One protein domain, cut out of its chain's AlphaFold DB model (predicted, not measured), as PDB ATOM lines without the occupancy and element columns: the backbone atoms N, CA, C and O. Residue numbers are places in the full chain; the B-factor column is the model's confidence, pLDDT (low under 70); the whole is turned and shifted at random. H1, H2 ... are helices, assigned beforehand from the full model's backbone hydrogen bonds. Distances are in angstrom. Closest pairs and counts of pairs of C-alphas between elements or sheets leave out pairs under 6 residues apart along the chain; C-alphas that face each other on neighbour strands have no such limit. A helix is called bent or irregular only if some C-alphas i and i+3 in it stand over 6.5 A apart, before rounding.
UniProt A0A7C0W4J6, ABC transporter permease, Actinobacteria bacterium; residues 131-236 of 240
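What this domain is: This is residues 131 to 236 of the 240 residues of the protein "ABC transporter permease" of Actinobacteria bacterium (UniProt A0A7C0W4J6). Two pairs of helices make the arms of a V: H2 and H3 form a helical hairpin as one arm, and H1 with H4 makes the other, the two arms coming together near the links H1 to H2 and H3 to H4. From the far end of H4 a tail sticks out, residues 217 to 236 standing free of the rest. The printed part has 106 residues with four named helices, H1 to H4 in chain order, and no named strand; its class is all helix. The whole is loose, with a radius of gyration of the C-alphas of 18.7 A, and flat, spanning 64 by 39 by 19 A, its length drawn out by the tail.

Where its parts are: H1, residues 131 to 146, begins with C-alpha 131 at (30.884, -50.037, 38.304). H2, residues 150 to 173, is the longest helix by residues and measures 34.9 A from first to last C-alpha; its C-alpha 150 is at (41.375, -31.388, 15.753). H3, residues 177 to 196, measures 28.0 A. H4, residues 202 to 220, measures 27.8 A and ends with C-alpha 220 at (35.831, -40.734, 43.245). H4 is irregular, C-alphas 206 and 209 being 7.3 A apart, and has a kink of 40 degrees near residue 209.

How they stand to each other: H1 and H2 are close but not clearly touching; their closest C-alphas, those of Leu 145 and Val 153, are 7.4 A apart. They run opposite ways at a steep tilt of 54 degrees. H1 touches H4 with residues 139 to 146 alone, meeting residues 205 to 213 of H4; the closest C-alphas, those of Arg 146 and Ile 205, are 5.4 A apart. These two run opposite ways at a shallow tilt of 24 degrees. H2 and H3 touch with 31 pairs of C-alphas within 8 A, the closest being those of Ala 161 and Ala 187 at 5.1 A. This hairpin runs opposite ways at a shallow tilt of 23 degrees. H2 and H4 are close but not clearly touching, with the closest C-alphas, those of Glu 150 and Thr 202, 7.8 A apart. H1 and H3 are apart, and so are H3 and H4. Every O i to N i+4 pair is within hydrogen-bond range in H1, H2 and H3, and 13 of 15 are in H4.

The domain as a whole: The C-alphas of Leu 195 and Lys 236 are the two farthest apart, at 64.7 A. Without the stretch that stands free, the body spans 38 by 37 by 18 A. The printed part has no cut, and the links H1 to H2, H2 to H3 and H3 to H4 are tight. Residues 221 to 236 hold no named element. The mean pLDDT of the printed part is 72.5; 44 residues are under 70, among them 145 to 161, 196 to 206 and 218 to 223.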
ATOM      1  N   GLY A 131      30.105 -51.266  38.178       87.50
ATOM      2  CA  GLY A 131      30.884 -50.037  38.304       87.50
ATOM      3  C   GLY A 131      32.109 -50.039  37.389       87.50
ATOM      4  O   GLY A 131      32.425 -49.015  36.794       87.50
ATOM      5  N   ALA A 132      32.771 -51.186  37.221       90.12
ATOM      6  CA  ALA A 132      33.912 -51.332  36.321       90.12
ATOM      7  C   ALA A 132      33.509 -51.103  34.857       90.12
ATOM      8  O   ALA A 132      34.256 -50.466  34.121       90.12
ATOM      9  N   LEU A 133      32.311 -51.546  34.448       90.50
ATOM     10  CA  LEU A 133      31.731 -51.200  33.149       90.50
ATOM     11  C   LEU A 133      31.550 -49.685  33.023       90.50
ATOM     12  O   LEU A 133      31.978 -49.121  32.026       90.50
ATOM     13  N   ALA A 134      30.962 -49.026  34.027       86.00
ATOM     14  CA  ALA A 134      30.787 -47.574  34.013       86.00
ATOM     15  C   ALA A 134      32.131 -46.820  33.948       86.00
ATOM     16  O   ALA A 134      32.261 -45.836  33.226       86.00
ATOM     17  N   GLY A 135      33.160 -47.296  34.654       85.56
ATOM     18  CA  GLY A 135      34.517 -46.760  34.542       85.56
ATOM     19  C   GLY A 135      35.099 -46.969  33.147       85.56
ATOM     20  O   GLY A 135      35.579 -46.026  32.523       85.56
ATOM     21  N   ALA A 136      35.009 -48.189  32.617       87.94
ATOM     22  CA  ALA A 136      35.506 -48.528  31.290       87.94
ATOM     23  C   ALA A 136      34.795 -47.749  30.173       87.94
ATOM     24  O   ALA A 136      35.449 -47.357  29.210       87.94
ATOM     25  N   THR A 137      33.491 -47.475  30.291       86.44
ATOM     26  CA  THR A 137      32.762 -46.645  29.320       86.44
ATOM     27  C   THR A 137      33.174 -45.181  29.404       86.44
ATOM     28  O   THR A 137      33.355 -44.563  28.359       86.44
ATOM     29  N   LEU A 138      33.397 -44.630  30.603       82.19
ATOM     30  CA  LEU A 138      33.926 -43.271  30.766       82.19
ATOM     31  C   LEU A 138      35.322 -43.126  30.147       82.19
ATOM     32  O   LEU A 138      35.562 -42.201  29.371       82.19
ATOM     33  N   PHE A 139      36.231 -44.059  30.436       81.31
ATOM     34  CA  PHE A 139      37.578 -44.039  29.862       81.31
ATOM     35  C   PHE A 139      37.580 -44.333  28.358       81.31
ATOM     36  O   PHE A 139      38.314 -43.691  27.613       81.31
ATOM     37  N   GLY A 140      36.730 -45.250  27.892       82.31
ATOM     38  CA  GLY A 140      36.547 -45.530  26.469       82.31
ATOM     39  C   GLY A 140      35.968 -44.336  25.711       82.31
ATOM     40  O   GLY A 140      36.401 -44.050  24.599       82.31
ATOM     41  N   PHE A 141      35.051 -43.585  26.325       78.25
ATOM     42  CA  PHE A 141      34.539 -42.331  25.778       78.25
ATOM     43  C   PHE A 141      35.645 -41.274  25.670       78.25
ATOM     44  O   PHE A 141      35.779 -40.635  24.626       78.25
ATOM     45  N   ALA A 142      36.489 -41.141  26.697       75.44
ATOM     46  CA  ALA A 142      37.650 -40.255  26.665       75.44
ATOM     47  C   ALA A 142      38.686 -40.655  25.591       75.44
ATOM     48  O   ALA A 142      39.240 -39.783  24.917       75.44
ATOM     49  N   ASP A 143      38.925 -41.956  25.380       76.44
ATOM     50  CA  ASP A 143      39.815 -42.456  24.318       76.44
ATOM     51  C   ASP A 143      39.197 -42.270  22.916       76.44
ATOM     52  O   ASP A 143      39.889 -41.899  21.969       76.44
ATOM     53  N   ALA A 144      37.877 -42.431  22.772       73.25
ATOM     54  CA  ALA A 144      37.164 -42.169  21.518       73.25
ATOM     55  C   ALA A 144      37.156 -40.676  21.149       73.25
ATOM     56  O   ALA A 144      37.265 -40.319  19.975       73.25
ATOM     57  N   LEU A 145      37.077 -39.796  22.147       65.19
ATOM     58  CA  LEU A 145      37.232 -38.350  21.984       65.19
ATOM     59  C   LEU A 145      38.604 -37.972  21.426       65.19
ATOM     60  O   LEU A 145      38.700 -37.082  20.587       65.19
ATOM     61  N   ARG A 146      39.655 -38.685  21.836       61.31
ATOM     62  CA  ARG A 146      41.010 -38.512  21.305       61.31
ATOM     63  C   ARG A 146      41.134 -38.923  19.833       61.31
ATOM     64  O   ARG A 146      41.993 -38.401  19.132       61.31
ATOM     65  N   LEU A 147      40.288 -39.839  19.359       57.66
ATOM     66  CA  LEU A 147      40.249 -40.270  17.957       57.66
ATOM     67  C   LEU A 147      39.491 -39.291  17.039       57.66
ATOM     68  O   LEU A 147      39.472 -39.496  15.824       57.66
ATOM     69  N   ARG A 148      38.869 -38.232  17.578       59.56
ATOM     70  CA  ARG A 148      38.239 -37.175  16.777       59.56
ATOM     71  C   ARG A 148      39.287 -36.179  16.268       59.56
ATOM     72  O   ARG A 148      40.222 -35.831  16.979       59.56
ATOM     73  N   SER A 149      39.114 -35.723  15.025       61.09
ATOM     74  CA  SER A 149      39.980 -34.727  14.382       61.09
ATOM     75  C   SER A 149      40.072 -33.433  15.201       61.09
ATOM     76  O   SER A 149      39.142 -33.102  15.937       61.09
ATOM     77  N   GLU A 150      41.162 -32.672  15.051       59.81
ATOM     78  CA  GLU A 150      41.375 -31.388  15.753       59.81
ATOM     79  C   GLU A 150      40.160 -30.449  15.643       59.81
ATOM     80  O   GLU A 150      39.746 -29.836  16.626       59.81
ATOM     81  N   VAL A 151      39.515 -30.437  14.473       63.69
ATOM     82  CA  VAL A 151      38.280 -29.689  14.185       63.69
ATOM     83  C   VAL A 151      37.109 -30.144  15.065       63.69
ATOM     84  O   VAL A 151      36.340 -29.328  15.572       63.69
ATOM     85  N   ALA A 152      36.969 -31.450  15.282       64.00
ATOM     86  CA  ALA A 152      35.901 -32.011  16.098       64.00
ATOM     87  C   ALA A 152      36.148 -31.826  17.607       64.00
ATOM     88  O   ALA A 152      35.182 -31.660  18.351       64.00
ATOM     89  N   VAL A 153      37.407 -31.798  18.061       63.66
ATOM     90  CA  VAL A 153      37.756 -31.438  19.451       63.66
ATOM     91  C   VAL A 153      37.431 -29.964  19.718       63.66
ATOM     92  O   VAL A 153      36.842 -29.643  20.750       63.66
ATOM     93  N   HIS A 154      37.714 -29.083  18.757       64.94
ATOM     94  CA  HIS A 154      37.328 -27.670  18.816       64.94
ATOM     95  C   HIS A 154      35.817 -27.463  18.937       64.94
ATOM     96  O   HIS A 154      35.342 -26.722  19.798       64.94
ATOM     97  N   ALA A 155      35.047 -28.157  18.094       64.75
ATOM     98  CA  ALA A 155      33.589 -28.102  18.128       64.75
ATOM     99  C   ALA A 155      33.020 -28.643  19.452       64.75
ATOM    100  O   ALA A 155      32.007 -28.147  19.942       64.75
ATOM    101  N   LEU A 156      33.686 -29.629  20.063       65.44
ATOM    102  CA  LEU A 156      33.291 -30.179  21.357       65.44
ATOM    103  C   LEU A 156      33.503 -29.183  22.509       65.44
ATOM    104  O   LEU A 156      32.672 -29.137  23.411       65.44
ATOM    105  N   LEU A 157      34.568 -28.369  22.479       67.19
ATOM    106  CA  LEU A 157      34.779 -27.304  23.472       67.19
ATOM    107  C   LEU A 157      33.627 -26.297  23.451       67.19
ATOM    108  O   LEU A 157      33.082 -25.971  24.506       67.19
ATOM    109  N   LEU A 158      33.206 -25.871  22.255       68.06
ATOM    110  CA  LEU A 158      32.046 -24.995  22.087       68.06
ATOM    111  C   LEU A 158      30.753 -25.681  22.546       68.06
ATOM    112  O   LEU A 158      29.963 -25.076  23.266       68.06
ATOM    113  N   PHE A 159      30.555 -26.955  22.202       67.12
ATOM    114  CA  PHE A 159      29.385 -27.718  22.642       67.12
ATOM    115  C   PHE A 159      29.306 -27.841  24.173       67.12
ATOM    116  O   PHE A 159      28.249 -27.600  24.753       67.12
ATOM    117  N   ILE A 160      30.422 -28.155  24.844       67.19
ATOM    118  CA  ILE A 160      30.504 -28.225  26.312       67.19
ATOM    119  C   ILE A 160      30.269 -26.844  26.931       67.19
ATOM    120  O   ILE A 160      29.509 -26.741  27.893       67.19
ATOM    121  N   ALA A 161      30.861 -25.781  26.379       67.12
ATOM    122  CA  ALA A 161      30.657 -24.416  26.862       67.12
ATOM    123  C   ALA A 161      29.178 -23.998  26.774       67.12
ATOM    124  O   ALA A 161      28.626 -23.480  27.747       67.12
ATOM    125  N   VAL A 162      28.510 -24.291  25.653       71.56
ATOM    126  CA  VAL A 162      27.074 -24.027  25.464       71.56
ATOM    127  C   VAL A 162      26.226 -24.867  26.421       71.56
ATOM    128  O   VAL A 162      25.318 -24.334  27.055       71.56
ATOM    129  N   LEU A 163      26.530 -26.158  26.586       71.00
ATOM    130  CA  LEU A 163      25.811 -27.038  27.513       71.00
ATOM    131  C   LEU A 163      25.919 -26.539  28.963       71.00
ATOM    132  O   LEU A 163      24.916 -26.473  29.673       71.00
ATOM    133  N   LEU A 164      27.124 -26.158  29.397       71.06
ATOM    134  CA  LEU A 164      27.353 -25.593  30.726       71.06
ATOM    135  C   LEU A 164      26.626 -24.257  30.896       71.06
ATOM    136  O   LEU A 164      26.060 -24.020  31.958       71.06
ATOM    137  N   LEU A 165      26.565 -23.422  29.857       73.12
ATOM    138  CA  LEU A 165      25.816 -22.164  29.873       73.12
ATOM    139  C   LEU A 165      24.307 -22.408  30.028       73.12
ATOM    140  O   LEU A 165      23.668 -21.784  30.875       73.12
ATOM    141  N   VAL A 166      23.740 -23.370  29.294       74.00
ATOM    142  CA  VAL A 166      22.336 -23.790  29.460       74.00
ATOM    143  C   VAL A 166      22.086 -24.311  30.879       74.00
ATOM    144  O   VAL A 166      21.080 -23.969  31.504       74.00
ATOM    145  N   LEU A 167      23.017 -25.094  31.426       69.94
ATOM    146  CA  LEU A 167      22.916 -25.643  32.777       69.94
ATOM    147  C   LEU A 167      23.017 -24.545  33.851       69.94
ATOM    148  O   LEU A 167      22.286 -24.592  34.838       69.94
ATOM    149  N   VAL A 168      23.844 -23.520  33.635       71.69
ATOM    150  CA  VAL A 168      23.930 -22.314  34.476       71.69
ATOM    151  C   VAL A 168      22.611 -21.549  34.464       71.69
ATOM    152  O   VAL A 168      22.089 -21.250  35.538       71.69
ATOM    153  N   LEU A 169      22.028 -21.294  33.287       77.44
ATOM    154  CA  LEU A 169      20.723 -20.632  33.162       77.44
ATOM    155  C   LEU A 169      19.622 -21.418  33.889       77.44
ATOM    156  O   LEU A 169      18.796 -20.841  34.598       77.44
ATOM    157  N   TRP A 170      19.653 -22.746  33.785       73.62
ATOM    158  CA  TRP A 170      18.715 -23.621  34.485       73.62
ATOM    159  C   TRP A 170      18.930 -23.654  36.010       73.62
ATOM    160  O   TRP A 170      17.962 -23.655  36.777       73.62
ATOM    161  N   LEU A 171      20.179 -23.629  36.486       73.25
ATOM    162  CA  LEU A 171      20.512 -23.551  37.917       73.25
ATOM    163  C   LEU A 171      20.142 -22.191  38.534       73.25
ATOM    164  O   LEU A 171      19.663 -22.152  39.672       73.25
ATOM    165  N   LEU A 172      20.319 -21.101  37.781       77.81
ATOM    166  CA  LEU A 172      19.846 -19.755  38.124       77.81
ATOM    167  C   LEU A 172      18.317 -19.724  38.230       77.81
ATOM    168  O   LEU A 172      17.789 -19.203  39.213       77.81
ATOM    169  N   TYR A 173      17.611 -20.375  37.299       82.06
ATOM    170  CA  TYR A 173      16.154 -20.530  37.367       82.06
ATOM    171  C   TYR A 173      15.707 -21.301  38.621       82.06
ATOM    172  O   TYR A 173      14.745 -20.917  39.283       82.06
ATOM    173  N   ARG A 174      16.450 -22.340  39.029       76.31
ATOM    174  CA  ARG A 174      16.209 -23.079  40.287       76.31
ATOM    175  C   ARG A 174      16.739 -22.375  41.551       76.31
ATOM    176  O   ARG A 174      16.761 -22.997  42.613       76.31
ATOM    177  N   ARG A 175      17.167 -21.107  41.456       78.25
ATOM    178  CA  ARG A 175      17.730 -20.279  42.548       78.25
ATOM    179  C   ARG A 175      18.873 -20.933  43.333       78.25
ATOM    180  O   ARG A 175      19.095 -20.621  44.503       78.25
ATOM    181  N   ARG A 176      19.638 -21.826  42.704       70.44
ATOM    182  CA  ARG A 176      20.804 -22.450  43.343       70.44
ATOM    183  C   ARG A 176      22.076 -21.680  42.988       70.44
ATOM    184  O   ARG A 176      22.850 -22.103  42.137       70.44
ATOM    185  N   TRP A 177      22.294 -20.560  43.674       66.00
ATOM    186  CA  TRP A 177      23.382 -19.609  43.399       66.00
ATOM    187  C   TRP A 177      24.787 -20.203  43.549       66.00
ATOM    188  O   TRP A 177      25.647 -19.953  42.712       66.00
ATOM    189  N   VAL A 178      25.008 -21.037  44.570       71.81
ATOM    190  CA  VAL A 178      26.318 -21.660  44.829       71.81
ATOM    191  C   VAL A 178      26.748 -22.607  43.694       71.81
ATOM    192  O   VAL A 178      27.827 -22.400  43.140       71.81
ATOM    193  N   PRO A 179      25.940 -23.603  43.264       69.88
ATOM    194  CA  PRO A 179      26.317 -24.428  42.118       69.88
ATOM    195  C   PRO A 179      26.287 -23.648  40.798       69.88
ATOM    196  O   PRO A 179      27.122 -23.918  39.947       69.88
ATOM    197  N   ALA A 180      25.407 -22.651  40.628       68.12
ATOM    198  CA  ALA A 180      25.393 -21.816  39.423       68.12
ATOM    199  C   ALA A 180      26.701 -21.026  39.242       68.12
ATOM    200  O   ALA A 180      27.216 -20.957  38.128       68.12
ATOM    201  N   ALA A 181      27.267 -20.483  40.324       74.81
ATOM    202  CA  ALA A 181      28.548 -19.780  40.286       74.81
ATOM    203  C   ALA A 181      29.708 -20.727  39.932       74.81
ATOM    204  O   ALA A 181      30.529 -20.403  39.075       74.81
ATOM    205  N   ALA A 182      29.737 -21.924  40.530       73.81
ATOM    206  CA  ALA A 182      30.750 -22.933  40.224       73.81
ATOM    207  C   ALA A 182      30.671 -23.392  38.758       73.81
ATOM    208  O   ALA A 182      31.675 -23.388  38.049       73.81
ATOM    209  N   THR A 183      29.477 -23.738  38.267       67.25
ATOM    210  CA  THR A 183      29.283 -24.140  36.864       67.25
ATOM    211  C   THR A 183      29.549 -22.981  35.895       67.25
ATOM    212  O   THR A 183      30.107 -23.207  34.824       67.25
ATOM    213  N   GLY A 184      29.225 -21.741  36.279       72.38
ATOM    214  CA  GLY A 184      29.492 -20.532  35.493       72.38
ATOM    215  C   GLY A 184      30.982 -20.253  35.314       72.38
ATOM    216  O   GLY A 184      31.410 -19.930  34.208       72.38
ATOM    217  N   PHE A 185      31.783 -20.467  36.360       76.88
ATOM    218  CA  PHE A 185      33.242 -20.399  36.268       76.88
ATOM    219  C   PHE A 185      33.794 -21.411  35.251       76.88
ATOM    220  O   PHE A 185      34.580 -21.040  34.381       76.88
ATOM    221  N   PHE A 186      33.332 -22.666  35.295       69.50
ATOM    222  CA  PHE A 186      33.736 -23.678  34.313       69.50
ATOM    223  C   PHE A 186      33.263 -23.345  32.890       69.50
ATOM    224  O   PHE A 186      34.024 -23.538  31.946       69.50
ATOM    225  N   ALA A 187      32.053 -22.807  32.717       71.75
ATOM    226  CA  ALA A 187      31.550 -22.381  31.409       71.75
ATOM    227  C   ALA A 187      32.414 -21.261  30.804       71.75
ATOM    228  O   ALA A 187      32.812 -21.346  29.642       71.75
ATOM    229  N   ALA A 188      32.754 -20.245  31.606       75.56
ATOM    230  CA  ALA A 188      33.622 -19.147  31.191       75.56
ATOM    231  C   ALA A 188      35.042 -19.634  30.870       75.56
ATOM    232  O   ALA A 188      35.609 -19.239  29.855       75.56
ATOM    233  N   LEU A 189      35.592 -20.545  31.679       75.94
ATOM    234  CA  LEU A 189      36.896 -21.162  31.436       75.94
ATOM    235  C   LEU A 189      36.929 -21.908  30.094       75.94
ATOM    236  O   LEU A 189      37.835 -21.689  29.296       75.94
ATOM    237  N   PHE A 190      35.928 -22.748  29.813       67.50
ATOM    238  CA  PHE A 190      35.830 -23.471  28.539       67.50
ATOM    239  C   PHE A 190      35.617 -22.534  27.341       67.50
ATOM    240  O   PHE A 190      36.177 -22.777  26.274       67.50
ATOM    241  N   PHE A 191      34.857 -21.449  27.513       71.88
ATOM    242  CA  PHE A 191      34.639 -20.448  26.468       71.88
ATOM    243  C   PHE A 191      35.908 -19.637  26.159       71.88
ATOM    244  O   PHE A 191      36.246 -19.431  24.997       71.88
ATOM    245  N   VAL A 192      36.667 -19.238  27.184       75.06
ATOM    246  CA  VAL A 192      37.968 -18.569  27.007       75.06
ATOM    247  C   VAL A 192      38.985 -19.519  26.370       75.06
ATOM    248  O   VAL A 192      39.713 -19.115  25.465       75.06
ATOM    249  N   LEU A 193      39.015 -20.791  26.777       66.75
ATOM    250  CA  LEU A 193      39.864 -21.809  26.148       66.75
ATOM    251  C   LEU A 193      39.520 -22.011  24.666       66.75
ATOM    252  O   LEU A 193      40.430 -22.123  23.853       66.75
ATOM    253  N   TYR A 194      38.234 -21.989  24.305       68.69
ATOM    254  CA  TYR A 194      37.792 -22.037  22.909       68.69
ATOM    255  C   TYR A 194      38.285 -20.835  22.088       68.69
ATOM    256  O   TYR A 194      38.711 -21.005  20.952       68.69
ATOM    257  N   LEU A 195      38.258 -19.623  22.654       73.00
ATOM    258  CA  LEU A 195      38.712 -18.421  21.945       73.00
ATOM    259  C   LEU A 195      40.240 -18.323  21.834       73.00
ATOM    260  O   LEU A 195      40.749 -17.705  20.902       73.00
ATOM    261  N   THR A 196      40.973 -18.880  22.801       69.12
ATOM    262  CA  THR A 196      42.435 -18.721  22.910       69.12
ATOM    263  C   THR A 196      43.221 -19.835  22.224       69.12
ATOM    264  O   THR A 196      44.325 -19.595  21.736       69.12
ATOM    265  N   VAL A 197      42.676 -21.048  22.161       64.56
ATOM    266  CA  VAL A 197      43.352 -22.203  21.571       64.56
ATOM    267  C   VAL A 197      42.754 -22.434  20.195       64.56
ATOM    268  O   VAL A 197      41.673 -22.982  20.137       64.56
ATOM    269  N   ALA A 198      43.439 -22.042  19.112       59.94
ATOM    270  CA  ALA A 198      42.989 -22.249  17.721       59.94
ATOM    271  C   ALA A 198      43.418 -23.610  17.127       59.94
ATOM    272  O   ALA A 198      42.796 -24.116  16.198       59.94
ATOM    273  N   VAL A 199      44.443 -24.245  17.706       59.66
ATOM    274  CA  VAL A 199      44.894 -25.604  17.371       59.66
ATOM    275  C   VAL A 199      45.289 -26.282  18.679       59.66
ATOM    276  O   VAL A 199      46.194 -25.817  19.370       59.66
ATOM    277  N   VAL A 200      44.585 -27.346  19.068       60.41
ATOM    278  CA  VAL A 200      44.954 -28.116  20.263       60.41
ATOM    279  C   VAL A 200      46.137 -29.003  19.880       60.41
ATOM    280  O   VAL A 200      45.967 -29.842  18.996       60.41
ATOM    281  N   PRO A 201      47.314 -28.884  20.525       64.12
ATOM    282  CA  PRO A 201      48.440 -29.748  20.208       64.12
ATOM    283  C   PRO A 201      48.040 -31.218  20.378       64.12
ATOM    284  O   PRO A 201      47.515 -31.615  21.421       64.12
ATOM    285  N   THR A 202      48.321 -32.053  19.378       61.53
ATOM    286  CA  THR A 202      47.994 -33.496  19.375       61.53
ATOM    287  C   THR A 202      48.556 -34.255  20.585       61.53
ATOM    288  O   THR A 202      48.023 -35.292  20.997       61.53
ATOM    289  N   GLN A 203      49.598 -33.710  21.215       65.00
ATOM    290  CA  GLN A 203      50.176 -34.192  22.469       65.00
ATOM    291  C   GLN A 203      49.187 -34.076  23.643       65.00
ATOM    292  O   GLN A 203      49.044 -35.031  24.402       65.00
ATOM    293  N   PHE A 204      48.437 -32.973  23.759       61.97
ATOM    294  CA  PHE A 204      47.397 -32.816  24.786       61.97
ATOM    295  C   PHE A 204      46.268 -33.827  24.597       61.97
ATOM    296  O   PHE A 204      45.836 -34.461  25.558       61.97
ATOM    297  N   ILE A 205      45.854 -34.040  23.345       62.16
ATOM    298  CA  ILE A 205      44.811 -35.011  22.993       62.16
ATOM    299  C   ILE A 205      45.260 -36.442  23.347       62.16
ATOM    300  O   ILE A 205      44.474 -37.252  23.843       62.16
ATOM    301  N   SER A 206      46.551 -36.739  23.178       65.19
ATOM    302  CA  SER A 206      47.154 -38.021  23.561       65.19
ATOM    303  C   SER A 206      47.205 -38.234  25.082       65.19
ATOM    304  O   SER A 206      47.086 -39.375  25.539       65.19
ATOM    305  N   PHE A 207      47.325 -37.152  25.860       70.06
ATOM    306  CA  PHE A 207      47.335 -37.165  27.327       70.06
ATOM    307  C   PHE A 207      45.939 -37.209  27.969       70.06
ATOM    308  O   PHE A 207      45.843 -37.556  29.147       70.06
ATOM    309  N   THR A 208      44.862 -36.946  27.221       70.31
ATOM    310  CA  THR A 208      43.479 -36.910  27.737       70.31
ATOM    311  C   THR A 208      43.101 -38.113  28.612       70.31
ATOM    312  O   THR A 208      42.600 -37.876  29.709       70.31
ATOM    313  N   PRO A 209      43.387 -39.383  28.248       71.25
ATOM    314  CA  PRO A 209      43.057 -40.520  29.112       71.25
ATOM    315  C   PRO A 209      43.719 -40.435  30.499       71.25
ATOM    316  O   PRO A 209      43.073 -40.688  31.514       71.25
ATOM    317  N   HIS A 210      44.966 -39.968  30.566       75.25
ATOM    318  CA  HIS A 210      45.701 -39.792  31.821       75.25
ATOM    319  C   HIS A 210      45.066 -38.682  32.668       75.25
ATOM    320  O   HIS A 210      44.809 -38.869  33.858       75.25
ATOM    321  N   LEU A 211      44.721 -37.551  32.046       72.81
ATOM    322  CA  LEU A 211      44.018 -36.462  32.727       72.81
ATOM    323  C   LEU A 211      42.652 -36.913  33.247       72.81
ATOM    324  O   LEU A 211      42.302 -36.606  34.386       72.81
ATOM    325  N   THR A 212      41.914 -37.708  32.466       70.88
ATOM    326  CA  THR A 212      40.653 -38.285  32.940       70.88
ATOM    327  C   THR A 212      40.869 -39.224  34.115       70.88
ATOM    328  O   THR A 212      40.095 -39.150  35.061       70.88
ATOM    329  N   THR A 213      41.933 -40.037  34.141       75.00
ATOM    330  CA  THR A 213      42.206 -40.872  35.324       75.00
ATOM    331  C   THR A 213      42.503 -40.041  36.561       75.00
ATOM    332  O   THR A 213      41.960 -40.345  37.618       75.00
ATOM    333  N   LEU A 214      43.289 -38.969  36.444       79.00
ATOM    334  CA  LEU A 214      43.595 -38.089  37.575       79.00
ATOM    335  C   LEU A 214      42.339 -37.391  38.098       79.00
ATOM    336  O   LEU A 214      42.104 -37.367  39.305       79.00
ATOM    337  N   LEU A 215      41.504 -36.876  37.195       71.19
ATOM    338  CA  LEU A 215      40.248 -36.221  37.548       71.19
ATOM    339  C   LEU A 215      39.268 -37.202  38.202       71.19
ATOM    340  O   LEU A 215      38.682 -36.901  39.241       71.19
ATOM    341  N   VAL A 216      39.129 -38.397  37.630       69.88
ATOM    342  CA  VAL A 216      38.266 -39.453  38.163       69.88
ATOM    343  C   VAL A 216      38.746 -39.902  39.542       69.88
ATOM    344  O   VAL A 216      37.939 -39.961  40.467       69.88
ATOM    345  N   LEU A 217      40.040 -40.169  39.719       70.69
ATOM    346  CA  LEU A 217      40.602 -40.583  41.008       70.69
ATOM    347  C   LEU A 217      40.499 -39.472  42.065       70.69
ATOM    348  O   LEU A 217      40.183 -39.754  43.221       70.69
ATOM    349  N   GLY A 218      40.691 -38.211  41.673       69.44
ATOM    350  CA  GLY A 218      40.527 -37.063  42.567       69.44
ATOM    351  C   GLY A 218      39.089 -36.870  43.059       69.44
ATOM    352  O   GLY A 218      38.883 -36.455  44.195       69.44
ATOM    353  N   LEU A 219      38.089 -37.205  42.237       67.62
ATOM    354  CA  LEU A 219      36.670 -37.027  42.571       67.62
ATOM    355  C   LEU A 219      36.025 -38.268  43.212       67.62
ATOM    356  O   LEU A 219      35.108 -38.138  44.021       67.62
ATOM    357  N   ALA A 220      36.477 -39.474  42.862       62.69
ATOM    358  CA  ALA A 220      35.831 -40.734  43.245       62.69
ATOM    359  C   ALA A 220      36.350 -41.353  44.556       62.69
ATOM    360  O   ALA A 220      35.828 -42.371  45.009       62.69
ATOM    361  N   THR A 221      37.353 -40.754  45.198       57.56
ATOM    362  CA  THR A 221      38.091 -41.336  46.336       57.56
ATOM    363  C   THR A 221      37.300 -41.462  47.642       57.56
ATOM    364  O   THR A 221      37.820 -41.991  48.620       57.56
ATOM    365  N   GLN A 222      36.039 -41.030  47.705       61.44
ATOM    366  CA  GLN A 222      35.372 -40.851  48.996       61.44
ATOM    367  C   GLN A 222      34.750 -42.116  49.618       61.44
ATOM    368  O   GLN A 222      34.496 -42.102  50.821       61.44
ATOM    369  N   ARG A 223      34.472 -43.201  48.868       66.94
ATOM    370  CA  ARG A 223      33.785 -44.404  49.416       66.94
ATOM    371  C   ARG A 223      34.178 -45.730  48.749       66.94
ATOM    372  O   ARG A 223      33.316 -46.472  48.274       66.94
ATOM    373  N   LEU A 224      35.471 -46.039  48.720       74.25
ATOM    374  CA  LEU A 224      35.962 -47.317  48.197       74.25
ATOM    375  C   LEU A 224      35.778 -48.448  49.229       74.25
ATOM    376  O   LEU A 224      36.072 -48.278  50.410       74.25
ATOM    377  N   ARG A 225      35.277 -49.601  48.781       80.69
ATOM    378  CA  ARG A 225      35.081 -50.840  49.545       80.69
ATOM    379  C   ARG A 225      35.813 -51.975  48.837       80.69
ATOM    380  O   ARG A 225      35.224 -52.714  48.053       80.69
ATOM    381  N   MET A 226      37.109 -52.076  49.105       84.44
ATOM    382  CA  MET A 226      37.908 -53.229  48.697       84.44
ATOM    383  C   MET A 226      37.560 -54.462  49.551       84.44
ATOM    384  O   MET A 226      37.112 -54.287  50.689       84.44
ATOM    385  N   PRO A 227      37.761 -55.691  49.039       85.25
ATOM    386  CA  PRO A 227      37.616 -56.905  49.838       85.25
ATOM    387  C   PRO A 227      38.512 -56.844  51.080       85.25
ATOM    388  O   PRO A 227      39.697 -56.522  50.970       85.25
ATOM    389  N   ALA A 228      37.967 -57.149  52.257       87.00
ATOM    390  CA  ALA A 228      38.682 -56.925  53.516       87.00
ATOM    391  C   ALA A 228      39.969 -57.760  53.669       87.00
ATOM    392  O   ALA A 228      40.892 -57.337  54.362       87.00
ATOM    393  N   ALA A 229      40.046 -58.925  53.017       87.62
ATOM    394  CA  ALA A 229      41.221 -59.787  53.056       87.62
ATOM    395  C   ALA A 229      42.166 -59.604  51.857       87.62
ATOM    396  O   ALA A 229      43.039 -60.452  51.630       87.62
ATOM    397  N   ASP A 230      42.007 -58.528  51.080       85.00
ATOM    398  CA  ASP A 230      42.944 -58.213  50.005       85.00
ATOM    399  C   ASP A 230      44.348 -57.927  50.572       85.00
ATOM    400  O   ASP A 230      44.512 -57.298  51.616       85.00
ATOM    401  N   GLY A 231      45.381 -58.465  49.925       83.50
ATOM    402  CA  GLY A 231      46.772 -58.390  50.397       83.50
ATOM    403  C   GLY A 231      47.131 -59.245  51.627       83.50
ATOM    404  O   GLY A 231      48.319 -59.387  51.931       83.50
ATOM    405  N   LEU A 232      46.168 -59.874  52.313       86.81
ATOM    406  CA  LEU A 232      46.459 -60.743  53.459       86.81
ATOM    407  C   LEU A 232      46.992 -62.113  53.013       86.81
ATOM    408  O   LEU A 232      46.469 -62.766  52.102       86.81
ATOM    409  N   ARG A 233      48.034 -62.593  53.703       85.06
ATOM    410  CA  ARG A 233      48.564 -63.947  53.499       85.06
ATOM    411  C   ARG A 233      47.616 -64.948  54.150       85.06
ATOM    412  O   ARG A 233      47.410 -64.910  55.351       85.06
ATOM    413  N   TYR A 234      47.066 -65.849  53.346       85.75
ATOM    414  CA  TYR A 234      46.265 -66.971  53.828       85.75
ATOM    415  C   TYR A 234      47.129 -68.227  53.885       85.75
ATOM    416  O   TYR A 234      47.762 -68.577  52.883       85.75
ATOM    417  N   ARG A 235      47.102 -68.933  55.015       86.00
ATOM    418  CA  ARG A 235      47.628 -70.293  55.141       86.00
ATOM    419  C   ARG A 235      46.523 -71.216  55.623       86.00
ATOM    420  O   ARG A 235      45.737 -70.877  56.502       86.00
ATOM    421  N   LYS A 236      46.471 -72.390  55.002       82.69
ATOM    422  CA  LYS A 236      45.466 -73.407  55.292       82.69
ATOM    423  C   LYS A 236      45.644 -73.918  56.722       82.69
ATOM    424  O   LYS A 236      46.756 -74.304  57.077       82.69
TER     425      LYS A 236